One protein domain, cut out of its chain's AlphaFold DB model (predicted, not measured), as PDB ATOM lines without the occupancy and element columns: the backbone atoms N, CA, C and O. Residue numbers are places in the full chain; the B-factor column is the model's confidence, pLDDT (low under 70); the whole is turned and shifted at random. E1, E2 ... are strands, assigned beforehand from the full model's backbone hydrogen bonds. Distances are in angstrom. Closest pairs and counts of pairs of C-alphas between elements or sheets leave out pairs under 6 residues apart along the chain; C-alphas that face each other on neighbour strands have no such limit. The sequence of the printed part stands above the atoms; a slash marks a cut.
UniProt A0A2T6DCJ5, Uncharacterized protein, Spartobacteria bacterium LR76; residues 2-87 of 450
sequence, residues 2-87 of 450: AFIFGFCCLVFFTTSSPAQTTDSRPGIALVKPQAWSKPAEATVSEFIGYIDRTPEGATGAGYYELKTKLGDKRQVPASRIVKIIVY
ATOM      1  N   ALA A   2     103.382 -19.348 147.739       23.28
ATOM      2  CA  ALA A   2     103.631 -19.355 149.195       23.28
ATOM      3  C   ALA A   2     104.431 -18.105 149.613       23.28
ATOM      4  O   ALA A   2     105.517 -17.936 149.079       23.28
ATOM      5  N   PHE A   3     104.037 -17.213 150.527       21.81
ATOM      6  CA  PHE A   3     102.914 -17.031 151.471       21.81
ATOM      7  C   PHE A   3     103.045 -15.542 151.921       21.81
ATOM      8  O   PHE A   3     104.166 -15.077 152.095       21.81
ATOM      9  N   ILE A   4     102.020 -14.683 151.847       26.08
ATOM     10  CA  ILE A   4     101.146 -14.213 152.952       26.08
ATOM     11  C   ILE A   4     101.857 -13.927 154.290       26.08
ATOM     12  O   ILE A   4     102.365 -14.857 154.897       26.08
ATOM     13  N   PHE A   5     101.757 -12.673 154.765       25.03
ATOM     14  CA  PHE A   5     101.321 -12.209 156.108       25.03
ATOM     15  C   PHE A   5     101.405 -10.660 156.111       25.03
ATOM     16  O   PHE A   5     102.436 -10.125 155.733       25.03
ATOM     17  N   GLY A   6     100.424  -9.835 156.482       22.41
ATOM     18  CA  GLY A   6      99.076 -10.020 157.015       22.41
ATOM     19  C   GLY A   6      98.677  -8.764 157.818       22.41
ATOM     20  O   GLY A   6      99.499  -8.275 158.583       22.41
ATOM     21  N   PHE A   7      97.411  -8.330 157.677       22.81
ATOM     22  CA  PHE A   7      96.633  -7.467 158.598       22.81
ATOM     23  C   PHE A   7      97.058  -5.978 158.737       22.81
ATOM     24  O   PHE A   7      98.230  -5.657 158.765       22.81
ATOM     25  N   CYS A   8      96.185  -4.970 158.857       22.12
ATOM     26  CA  CYS A   8      94.737  -4.903 159.050       22.12
ATOM     27  C   CYS A   8      94.240  -3.487 158.689       22.12
ATOM     28  O   CYS A   8      94.974  -2.510 158.818       22.12
ATOM     29  N   CYS A   9      92.970  -3.394 158.297       23.69
ATOM     30  CA  CYS A   9      92.186  -2.176 158.117       23.69
ATOM     31  C   CYS A   9      92.344  -1.138 159.242       23.69
ATOM     32  O   CYS A   9      92.159  -1.464 160.413       23.69
ATOM     33  N   LEU A  10      92.470   0.136 158.863       25.52
ATOM     34  CA  LEU A  10      91.797   1.228 159.564       25.52
ATOM     35  C   LEU A  10      91.401   2.303 158.551       25.52
ATOM     36  O   LEU A  10      92.219   3.048 158.019       25.52
ATOM     37  N   VAL A  11      90.104   2.304 158.262       25.25
ATOM     38  CA  VAL A  11      89.383   3.346 157.542       25.25
ATOM     39  C   VAL A  11      89.522   4.629 158.356       25.25
ATOM     40  O   VAL A  11      88.830   4.807 159.356       25.25
ATOM     41  N   PHE A  12      90.408   5.534 157.946       24.20
ATOM     42  CA  PHE A  12      90.219   6.933 158.296       24.20
ATOM     43  C   PHE A  12      89.162   7.478 157.349       24.20
ATOM     44  O   PHE A  12      89.421   7.738 156.177       24.20
ATOM     45  N   PHE A  13      87.946   7.616 157.876       25.59
ATOM     46  CA  PHE A  13      86.984   8.574 157.362       25.59
ATOM     47  C   PHE A  13      87.667   9.945 157.358       25.59
ATOM     48  O   PHE A  13      87.704  10.634 158.377       25.59
ATOM     49  N   THR A  14      88.232  10.352 156.225       24.78
ATOM     50  CA  THR A  14      88.441  11.769 155.964       24.78
ATOM     51  C   THR A  14      87.059  12.340 155.703       24.78
ATOM     52  O   THR A  14      86.514  12.271 154.605       24.78
ATOM     53  N   THR A  15      86.435  12.842 156.766       26.75
ATOM     54  CA  THR A  15      85.265  13.705 156.653       26.75
ATOM     55  C   THR A  15      85.640  14.846 155.718       26.75
ATOM     56  O   THR A  15      86.498  15.670 156.049       26.75
ATOM     57  N   SER A  16      85.033  14.854 154.537       30.00
ATOM     58  CA  SER A  16      85.006  15.978 153.615       30.00
ATOM     59  C   SER A  16      84.639  17.227 154.414       30.00
ATOM     60  O   SER A  16      83.525  17.359 154.919       30.00
ATOM     61  N   SER A  17      85.615  18.117 154.609       35.09
ATOM     62  CA  SER A  17      85.341  19.416 155.214       35.09
ATOM     63  C   SER A  17      84.353  20.150 154.303       35.09
ATOM     64  O   SER A  17      84.609  20.214 153.100       35.09
ATOM     65  N   PRO A  18      83.235  20.678 154.832       42.41
ATOM     66  CA  PRO A  18      82.297  21.446 154.023       42.41
ATOM     67  C   PRO A  18      83.025  22.644 153.409       42.41
ATOM     68  O   PRO A  18      83.920  23.207 154.049       42.41
ATOM     69  N   ALA A  19      82.658  23.009 152.177       47.41
ATOM     70  CA  ALA A  19      83.181  24.173 151.475       47.41
ATOM     71  C   ALA A  19      83.070  25.418 152.372       47.41
ATOM     72  O   ALA A  19      81.982  25.908 152.658       47.41
ATOM     73  N   GLN A  20      84.208  25.889 152.881       63.47
ATOM     74  CA  GLN A  20      84.294  27.067 153.738       63.47
ATOM     75  C   GLN A  20      84.697  28.254 152.879       63.47
ATOM     76  O   GLN A  20      85.860  28.373 152.491       63.47
ATOM     77  N   THR A  21      83.760  29.160 152.617       75.31
ATOM     78  CA  THR A  21      84.102  30.445 152.002       75.31
ATOM     79  C   THR A  21      84.589  31.383 153.098       75.31
ATOM     80  O   THR A  21      83.856  31.668 154.040       75.31
ATOM     81  N   THR A  22      85.832  31.852 153.006       85.38
ATOM     82  CA  THR A  22      86.390  32.857 153.926       85.38
ATOM     83  C   THR A  22      86.654  34.145 153.160       85.38
ATOM     84  O   THR A  22      87.349  34.115 152.149       85.38
ATOM     85  N   ASP A  23      86.143  35.271 153.656       85.44
ATOM     86  CA  ASP A  23      86.445  36.605 153.129       85.44
ATOM     87  C   ASP A  23      86.981  37.489 154.259       85.44
ATOM     88  O   ASP A  23      86.383  37.602 155.328       85.44
ATOM     89  N   SER A  24      88.138  38.105 154.044       88.19
ATOM     90  CA  SER A  24      88.818  38.960 155.021       88.19
ATOM     91  C   SER A  24      88.552  40.452 154.813       88.19
ATOM     92  O   SER A  24      89.244  41.281 155.403       88.19
ATOM     93  N   ARG A  25      87.596  40.810 153.953       89.38
ATOM     94  CA  ARG A  25      87.223  42.201 153.691       89.38
ATOM     95  C   ARG A  25      86.081  42.656 154.605       89.38
ATOM     96  O   ARG A  25      85.233  41.850 154.995       89.38
ATOM     97  N   PRO A  26      86.032  43.955 154.945       92.00
ATOM     98  CA  PRO A  26      84.946  44.504 155.736       92.00
ATOM     99  C   PRO A  26      83.630  44.553 154.960       92.00
ATOM    100  O   PRO A  26      83.605  44.649 153.732       92.00
ATOM    101  N   GLY A  27      82.523  44.526 155.693       93.62
ATOM    102  CA  GLY A  27      81.190  44.572 155.114       93.62
ATOM    103  C   GLY A  27      80.084  44.615 156.157       93.62
ATOM    104  O   GLY A  27      80.320  44.852 157.346       93.62
ATOM    105  N   ILE A  28      78.864  44.376 155.689       94.81
ATOM    106  CA  ILE A  28      77.663  44.294 156.512       94.81
ATOM    107  C   ILE A  28      76.898  43.003 156.260       94.81
ATOM    108  O   ILE A  28      76.782  42.522 155.133       94.81
ATOM    109  N   ALA A  29      76.327  42.463 157.326       93.75
ATOM    110  CA  ALA A  29      75.329  41.414 157.272       93.75
ATOM    111  C   ALA A  29      73.981  41.985 157.722       93.75
ATOM    112  O   ALA A  29      73.893  42.639 158.762       93.75
ATOM    113  N   LEU A  30      72.927  41.721 156.957       93.94
ATOM    114  CA  LEU A  30      71.554  41.993 157.367       93.94
ATOM    115  C   LEU A  30      71.038  40.812 158.180       93.94
ATOM    116  O   LEU A  30      70.839  39.723 157.640       93.94
ATOM    117  N   VAL A  31      70.845  41.022 159.481       93.31
ATOM    118  CA  VAL A  31      70.535  39.960 160.441       93.31
ATOM    119  C   VAL A  31      69.147  40.157 161.030       93.31
ATOM    120  O   VAL A  31      68.873  41.144 161.719       93.31
ATOM    121  N   LYS A  32      68.275  39.174 160.814       93.69
ATOM    122  CA  LYS A  32      66.963  39.098 161.454       93.69
ATOM    123  C   LYS A  32      67.093  38.918 162.976       93.69
ATOM    124  O   LYS A  32      67.963  38.158 163.429       93.69
ATOM    125  N   PRO A  33      66.205  39.522 163.787       91.25
ATOM    126  CA  PRO A  33      66.146  39.276 165.228       91.25
ATOM    127  C   PRO A  33      65.946  37.794 165.566       91.25
ATOM    128  O   PRO A  33      66.669  37.259 166.403       91.25
ATOM    129  N   GLN A  34      65.039  37.115 164.857       90.69
ATOM    130  CA  GLN A  34      64.798  35.673 164.952       90.69
ATOM    131  C   GLN A  34      64.692  35.046 163.557       90.69
ATOM    132  O   GLN A  34      64.463  35.743 162.570       90.69
ATOM    133  N   ALA A  35      64.858  33.726 163.448       86.56
ATOM    134  CA  ALA A  35      64.838  33.041 162.148       86.56
ATOM    135  C   ALA A  35      63.514  33.252 161.382       86.56
ATOM    136  O   ALA A  35      63.530  33.407 160.160       86.56
ATOM    137  N   TRP A  36      62.395  33.337 162.107       86.56
ATOM    138  CA  TRP A  36      61.044  33.554 161.577       86.56
ATOM    139  C   TRP A  36      60.643  35.032 161.413       86.56
ATOM    140  O   TRP A  36      59.539  35.303 160.947       86.56
ATOM    141  N   SER A  37      61.494  35.995 161.795       90.25
ATOM    142  CA  SER A  37      61.209  37.424 161.584       90.25
ATOM    143  C   SER A  37      61.135  37.760 160.092       90.25
ATOM    144  O   SER A  37      61.766  37.101 159.256       90.25
ATOM    145  N   LYS A  38      60.403  38.821 159.740       88.75
ATOM    146  CA  LYS A  38      60.358  39.299 158.351       88.75
ATOM    147  C   LYS A  38      61.719  39.893 157.949       88.75
ATOM    148  O   LYS A  38      62.370  40.515 158.787       88.75
ATOM    149  N   PRO A  39      62.152  39.781 156.678       85.62
ATOM    150  CA  PRO A  39      63.394  40.408 156.207       85.62
ATOM    151  C   PRO A  39      63.479  41.920 156.475       85.62
ATOM    152  O   PRO A  39      64.558  42.423 156.765       85.62
ATOM    153  N   ALA A  40      62.343  42.627 156.454       84.88
ATOM    154  CA  ALA A  40      62.263  44.058 156.757       84.88
ATOM    155  C   ALA A  40      62.617  44.417 158.217       84.88
ATOM    156  O   ALA A  40      62.927  45.569 158.501       84.88
ATOM    157  N   GLU A  41      62.593  43.450 159.141       87.06
ATOM    158  CA  GLU A  41      62.996  43.633 160.546       87.06
ATOM    159  C   GLU A  41      64.505  43.418 160.757       87.06
ATOM    160  O   GLU A  41      64.993  43.476 161.887       87.06
ATOM    161  N   ALA A  42      65.262  43.113 159.697       89.88
ATOM    162  CA  ALA A  42      66.691  42.871 159.804       89.88
ATOM    163  C   ALA A  42      67.463  44.134 160.213       89.88
ATOM    164  O   ALA A  42      67.225  45.242 159.729       89.88
ATOM    165  N   THR A  43      68.447  43.933 161.084       90.75
ATOM    166  CA  THR A  43      69.372  44.975 161.540       90.75
ATOM    167  C   THR A  43      70.737  44.783 160.895       90.75
ATOM    168  O   THR A  43      71.118  43.669 160.531       90.75
ATOM    169  N   VAL A  44      71.474  45.878 160.734       92.81
ATOM    170  CA  VAL A  44      72.823  45.847 160.169       92.81
ATOM    171  C   VAL A  44      73.812  45.370 161.231       92.81
ATOM    172  O   VAL A  44      73.879  45.932 162.322       92.81
ATOM    173  N   SER A  45      74.605  44.353 160.898       92.38
ATOM    174  CA  SER A  45      75.761  43.912 161.676       92.38
ATOM    175  C   SER A  45      77.023  44.095 160.843       92.38
ATOM    176  O   SER A  45      77.210  43.408 159.842       92.38
ATOM    177  N   GLU A  46      77.903  45.000 161.261       93.06
ATOM    178  CA  GLU A  46      79.200  45.197 160.613       93.06
ATOM    179  C   GLU A  46      80.162  44.038 160.902       93.06
ATOM    180  O   GLU A  46      80.156  43.456 161.993       93.06
ATOM    181  N   PHE A  47      81.034  43.747 159.942       94.19
ATOM    182  CA  PHE A  47      82.138  42.808 160.096       94.19
ATOM    183  C   PHE A  47      83.402  43.318 159.392       94.19
ATOM    184  O   PHE A  47      83.334  44.156 158.495       94.19
ATOM    185  N   ILE A  48      84.563  42.805 159.799       92.75
ATOM    186  CA  ILE A  48      85.878  43.015 159.158       92.75
ATOM    187  C   ILE A  48      86.383  41.764 158.422       92.75
ATOM    188  O   ILE A  48      87.481  41.756 157.883       92.75
ATOM    189  N   GLY A  49      85.596  40.696 158.448       91.56
ATOM    190  CA  GLY A  49      85.746  39.476 157.666       91.56
ATOM    191  C   GLY A  49      84.677  38.474 158.091       91.56
ATOM    192  O   GLY A  49      84.077  38.631 159.160       91.56
ATOM    193  N   TYR A  50      84.428  37.448 157.288       93.38
ATOM    194  CA  TYR A  50      83.521  36.374 157.661       93.38
ATOM    195  C   TYR A  50      83.968  35.008 157.151       93.38
ATOM    196  O   TYR A  50      84.734  34.896 156.195       93.38
ATOM    197  N   ILE A  51      83.464  33.966 157.810       91.06
ATOM    198  CA  ILE A  51      83.548  32.584 157.337       91.06
ATOM    199  C   ILE A  51      82.128  32.062 157.154       91.06
ATOM    200  O   ILE A  51      81.326  32.093 158.091       91.06
ATOM    201  N   ASP A  52      81.822  31.585 155.959       89.62
ATOM    202  CA  ASP A  52      80.612  30.836 155.655       89.62
ATOM    203  C   ASP A  52      80.787  29.379 156.106       89.62
ATOM    204  O   ASP A  52      81.722  28.691 155.686       89.62
ATOM    205  N   ARG A  53      79.915  28.924 157.010       88.19
ATOM    206  CA  ARG A  53      79.863  27.542 157.513       88.19
ATOM    207  C   ARG A  53      78.545  26.865 157.123       88.19
ATOM    208  O   ARG A  53      78.095  25.955 157.825       88.19
ATOM    209  N   THR A  54      77.885  27.328 156.064       84.94
ATOM    210  CA  THR A  54      76.671  26.689 155.553       84.94
ATOM    211  C   THR A  54      77.008  25.380 154.824       84.94
ATOM    212  O   THR A  54      77.999  25.315 154.097       84.94
ATOM    213  N   PRO A  55      76.246  24.289 155.039       79.19
ATOM    214  CA  PRO A  55      76.434  23.057 154.282       79.19
ATOM    215  C   PRO A  55      76.028  23.262 152.819       79.19
ATOM    216  O   PRO A  55      74.981  23.847 152.531       79.19
ATOM    217  N   GLU A  56      76.830  22.734 151.899       71.19
ATOM    218  CA  GLU A  56      76.565  22.802 150.462       71.19
ATOM    219  C   GLU A  56      75.192  22.189 150.125       71.19
ATOM    220  O   GLU A  56      74.849  21.100 150.586       71.19
ATOM    221  N   GLY A  57      74.368  22.915 149.361       66.31
ATOM    222  CA  GLY A  57      73.025  22.473 148.957       66.31
ATOM    223  C   GLY A  57      71.917  22.600 150.016       66.31
ATOM    224  O   GLY A  57      70.773  22.254 149.718       66.31
ATOM    225  N   ALA A  58      72.197  23.114 151.222       68.31
ATOM    226  CA  ALA A  58      71.212  23.235 152.304       68.31
ATOM    227  C   ALA A  58      70.851  24.700 152.627       68.31
ATOM    228  O   ALA A  58      71.458  25.346 153.485       68.31
ATOM    229  N   THR A  59      69.812  25.226 151.973       63.69
ATOM    230  CA  THR A  59      69.339  26.608 152.167       63.69
ATOM    231  C   THR A  59      68.925  26.871 153.620       63.69
ATOM    232  O   THR A  59      67.979  26.277 154.131       63.69
ATOM    233  N   GLY A  60      69.616  27.800 154.289       67.81
ATOM    234  CA  GLY A  60      69.293  28.247 155.651       67.81
ATOM    235  C   GLY A  60      69.843  27.373 156.788       67.81
ATOM    236  O   GLY A  60      69.642  27.729 157.953       67.81
ATOM    237  N   ALA A  61      70.552  26.282 156.483       77.56
ATOM    238  CA  ALA A  61      71.248  25.456 157.469       77.56
ATOM    239  C   ALA A  61      72.664  25.992 157.756       77.56
ATOM    240  O   ALA A  61      73.295  26.597 156.897       77.56
ATOM    241  N   GLY A  62      73.182  25.761 158.966       88.00
ATOM    242  CA  GLY A  62      74.505  26.244 159.387       88.00
ATOM    243  C   GLY A  62      74.512  27.690 159.895       88.00
ATOM    244  O   GLY A  62      73.493  28.222 160.351       88.00
ATOM    245  N   TYR A  63      75.682  28.326 159.870       90.62
ATOM    246  CA  TYR A  63      75.897  29.676 160.396       90.62
ATOM    247  C   TYR A  63      77.019  30.408 159.652       90.62
ATOM    248  O   TYR A  63      77.817  29.804 158.946       90.62
ATOM    249  N   TYR A  64      77.088  31.719 159.850       92.12
ATOM    250  CA  TYR A  64      78.209  32.560 159.450       92.12
ATOM    251  C   TYR A  64      78.998  32.975 160.690       92.12
ATOM    252  O   TYR A  64      78.405  33.355 161.703       92.12
ATOM    253  N   GLU A  65      80.327  32.931 160.622       93.62
ATOM    254  CA  GLU A  65      81.208  33.526 161.631       93.62
ATOM    255  C   GLU A  65      81.594  34.932 161.189       93.62
ATOM    256  O   GLU A  65      82.482  35.095 160.358       93.62
ATOM    257  N   LEU A  66      80.940  35.950 161.739       93.62
ATOM    258  CA  LEU A  66      81.258  37.347 161.461       93.62
ATOM    259  C   LEU A  66      82.352  37.818 162.421       93.62
ATOM    260  O   LEU A  66      82.153  37.829 163.638       93.62
ATOM    261  N   LYS A  67      83.505  38.231 161.897       92.38
ATOM    262  CA  LYS A  67      84.562  38.860 162.694       92.38
ATOM    263  C   LYS A  67      84.212  40.329 162.905       92.38
ATOM    264  O   LYS A  67      84.108  41.084 161.943       92.38
ATOM    265  N   THR A  68      84.019  40.745 164.147       88.31
ATOM    266  CA  THR A  68      83.681  42.132 164.495       88.31
ATOM    267  C   THR A  68      84.916  43.036 164.453       88.31
ATOM    268  O   THR A  68      86.050  42.557 164.459       88.31
ATOM    269  N   LYS A  69      84.713  44.361 164.467       82.88
ATOM    270  CA  LYS A  69      85.805  45.353 164.524       82.88
ATOM    271  C   LYS A  69      86.724  45.191 165.748       82.88
ATOM    272  O   LYS A  69      87.883  45.577 165.672       82.88
ATOM    273  N   LEU A  70      86.229  44.596 166.838       83.44
ATOM    274  CA  LEU A  70      86.996  44.318 168.060       83.44
ATOM    275  C   LEU A  70      87.826  43.022 167.973       83.44
ATOM    276  O   LEU A  70      88.581  42.713 168.885       83.44
ATOM    277  N   GLY A  71      87.711  42.270 166.873       76.62
ATOM    278  CA  GLY A  71      88.429  41.013 166.651       76.62
ATOM    279  C   GLY A  71      87.654  39.761 167.068       76.62
ATOM    280  O   GLY A  71      88.005  38.671 166.611       76.62
ATOM    281  N   ASP A  72      86.573  39.913 167.839       88.19
ATOM    282  CA  ASP A  72      85.719  38.808 168.281       88.19
ATOM    283  C   ASP A  72      84.938  38.181 167.126       88.19
ATOM    284  O   ASP A  72      84.482  38.877 166.212       88.19
ATOM    285  N   LYS A  73      84.732  36.863 167.192       89.38
ATOM    286  CA  LYS A  73      83.906  36.116 166.238       89.38
ATOM    287  C   LYS A  73      82.484  35.971 166.765       89.38
ATOM    288  O   LYS A  73      82.266  35.421 167.841       89.38
ATOM    289  N   ARG A  74      81.507  36.398 165.972       90.50
ATOM    290  CA  ARG A  74      80.081  36.233 166.251       90.50
ATOM    291  C   ARG A  74      79.481  35.202 165.307       90.50
ATOM    292  O   ARG A  74      79.470  35.408 164.097       90.50
ATOM    293  N   GLN A  75      78.930  34.128 165.862       93.38
ATOM    294  CA  GLN A  75      78.171  33.154 165.084       93.38
ATOM    295  C   GLN A  75      76.738  33.647 164.866       93.38
ATOM    296  O   GLN A  75      76.036  34.005 165.816       93.38
ATOM    297  N   VAL A  76      76.303  33.677 163.609       91.94
ATOM    298  CA  VAL A  76      74.945  34.058 163.216       91.94
ATOM    299  C   VAL A  76      74.336  32.930 162.386       91.94
ATOM    300  O   VAL A  76      74.862  32.638 161.314       91.94
ATOM    301  N   PRO A  77      73.239  32.292 162.837       92.25
ATOM    302  CA  PRO A  77      72.559  31.257 162.061       92.25
ATOM    303  C   PRO A  77      72.229  31.731 160.644       92.25
ATOM    304  O   PRO A  77      71.714  32.838 160.472       92.25
ATOM    305  N   ALA A  78      72.479  30.897 159.635       90.38
ATOM    306  CA  ALA A  78      72.257  31.258 158.233       90.38
ATOM    307  C   ALA A  78      70.786  31.598 157.952       90.38
ATOM    308  O   ALA A  78      70.496  32.545 157.229       90.38
ATOM    309  N   SER A  79      69.857  30.922 158.633       89.75
ATOM    310  CA  SER A  79      68.419  31.224 158.614       89.75
ATOM    311  C   SER A  79      68.057  32.647 159.068       89.75
ATOM    312  O   SER A  79      66.957  33.126 158.776       89.75
ATOM    313  N   ARG A  80      68.961  33.341 159.774       92.44
ATOM    314  CA  ARG A  80      68.798  34.735 160.209       92.44
ATOM    315  C   ARG A  80      69.462  35.744 159.275       92.44
ATOM    316  O   ARG A  80      69.134  36.923 159.377       92.44
ATOM    317  N   ILE A  81      70.352  35.319 158.384       91.62
ATOM    318  CA  ILE A  81      70.995  36.200 157.409       91.62
ATOM    319  C   ILE A  81      70.041  36.444 156.244       91.62
ATOM    320  O   ILE A  81      69.554  35.510 155.616       91.62
ATOM    321  N   VAL A  82      69.772  37.714 155.963       90.75
ATOM    322  CA  VAL A  82      69.012  38.138 154.782       90.75
ATOM    323  C   VAL A  82      69.950  38.349 153.599       90.75
ATOM    324  O   VAL A  82      69.662  37.908 152.492       90.75
ATOM    325  N   LYS A  83      71.079  39.024 153.833       90.75
ATOM    326  CA  LYS A  83      72.099  39.303 152.819       90.75
ATOM    327  C   LYS A  83      73.432  39.605 153.493       90.75
ATOM    328  O   LYS A  83      73.455  40.275 154.527       90.75
ATOM    329  N   ILE A  84      74.522  39.142 152.893       90.94
ATOM    330  CA  ILE A  84      75.884  39.576 153.218       90.94
ATOM    331  C   ILE A  84      76.358  40.466 152.081       90.94
ATOM    332  O   ILE A  84      76.201  40.123 150.910       90.94
ATOM    333  N   ILE A  85      76.899  41.625 152.431       92.75
ATOM    334  CA  ILE A  85      77.445  42.588 151.485       92.75
ATOM    335  C   ILE A  85      78.856  42.912 151.948       92.75
ATOM    336  O   ILE A  85      79.050  43.571 152.968       92.75
ATOM    337  N   VAL A  86      79.837  42.438 151.192       91.81
ATOM    338  CA  VAL A  86      81.231  42.851 151.351       91.81
ATOM    339  C   VAL A  86      81.394  44.208 150.678       91.81
ATOM    340  O   VAL A  86      80.897  44.407 149.568       91.81
ATOM    341  N   TYR A  87      82.053  45.159 151.342       91.00
ATOM    342  CA  TYR A  87      82.274  46.468 150.740       91.00
ATOM    343  C   TYR A  87      83.165  46.322 149.499       91.00
ATOM    344  O   TYR A  87      84.234  45.712 149.589       91.00
TER     345      TYR A  87
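What this domain is: This is residues 2 to 87 of the 450 residues of an uncharacterized protein of Spartobacteria bacterium LR76 (UniProt A0A2T6DCJ5). With little regular structure, a long tail, of which residues 2 to 16 stick out, leads into a compact sandwich: sheets E1-E4-E5-E6 and E3-E2-E7 face to face, strands crossed at 45 degrees. Both sheets are antiparallel. The 86 printed residues include seven strands, E1 to E7 in order, and no named helix; the class is all strand, with 33 residues in named elements. The whole is extended, radius of gyration of the C-alphas 19.7 A, spanning 75 by 28 by 18 A.

How they stand to each other: E1, residues 21 to 23, is antiparallel to its neighbour E4, residues 49 to 52; N 23 and O 50, 2.9 A apart, are within hydrogen-bond range. E4, E5, residues 63 to 67, and E6, residues 73 to 77, form a meander, each strand the antiparallel neighbour of the one before, with N 65 to O 51 and N 64 to O 76 both 2.8 A. E2, residues 27 to 31, neighbours E3, residues 43 to 47, in a hairpin, and E7, residues 81 to 86; N 29 to O 45 is 2.8 A, N 30 to O 83 2.9 A.

Where its parts are: E1 begins at C-alpha 21 (84.102, 30.445, 152.002). E7, 13.6 A long, ends at C-alpha 86 (81.231, 42.851, 151.351).

The domain as a whole: The printed part has no cut. The link E2 to E3 is long. Residues 2 to 20 and 57 to 60 have pLDDT under 70.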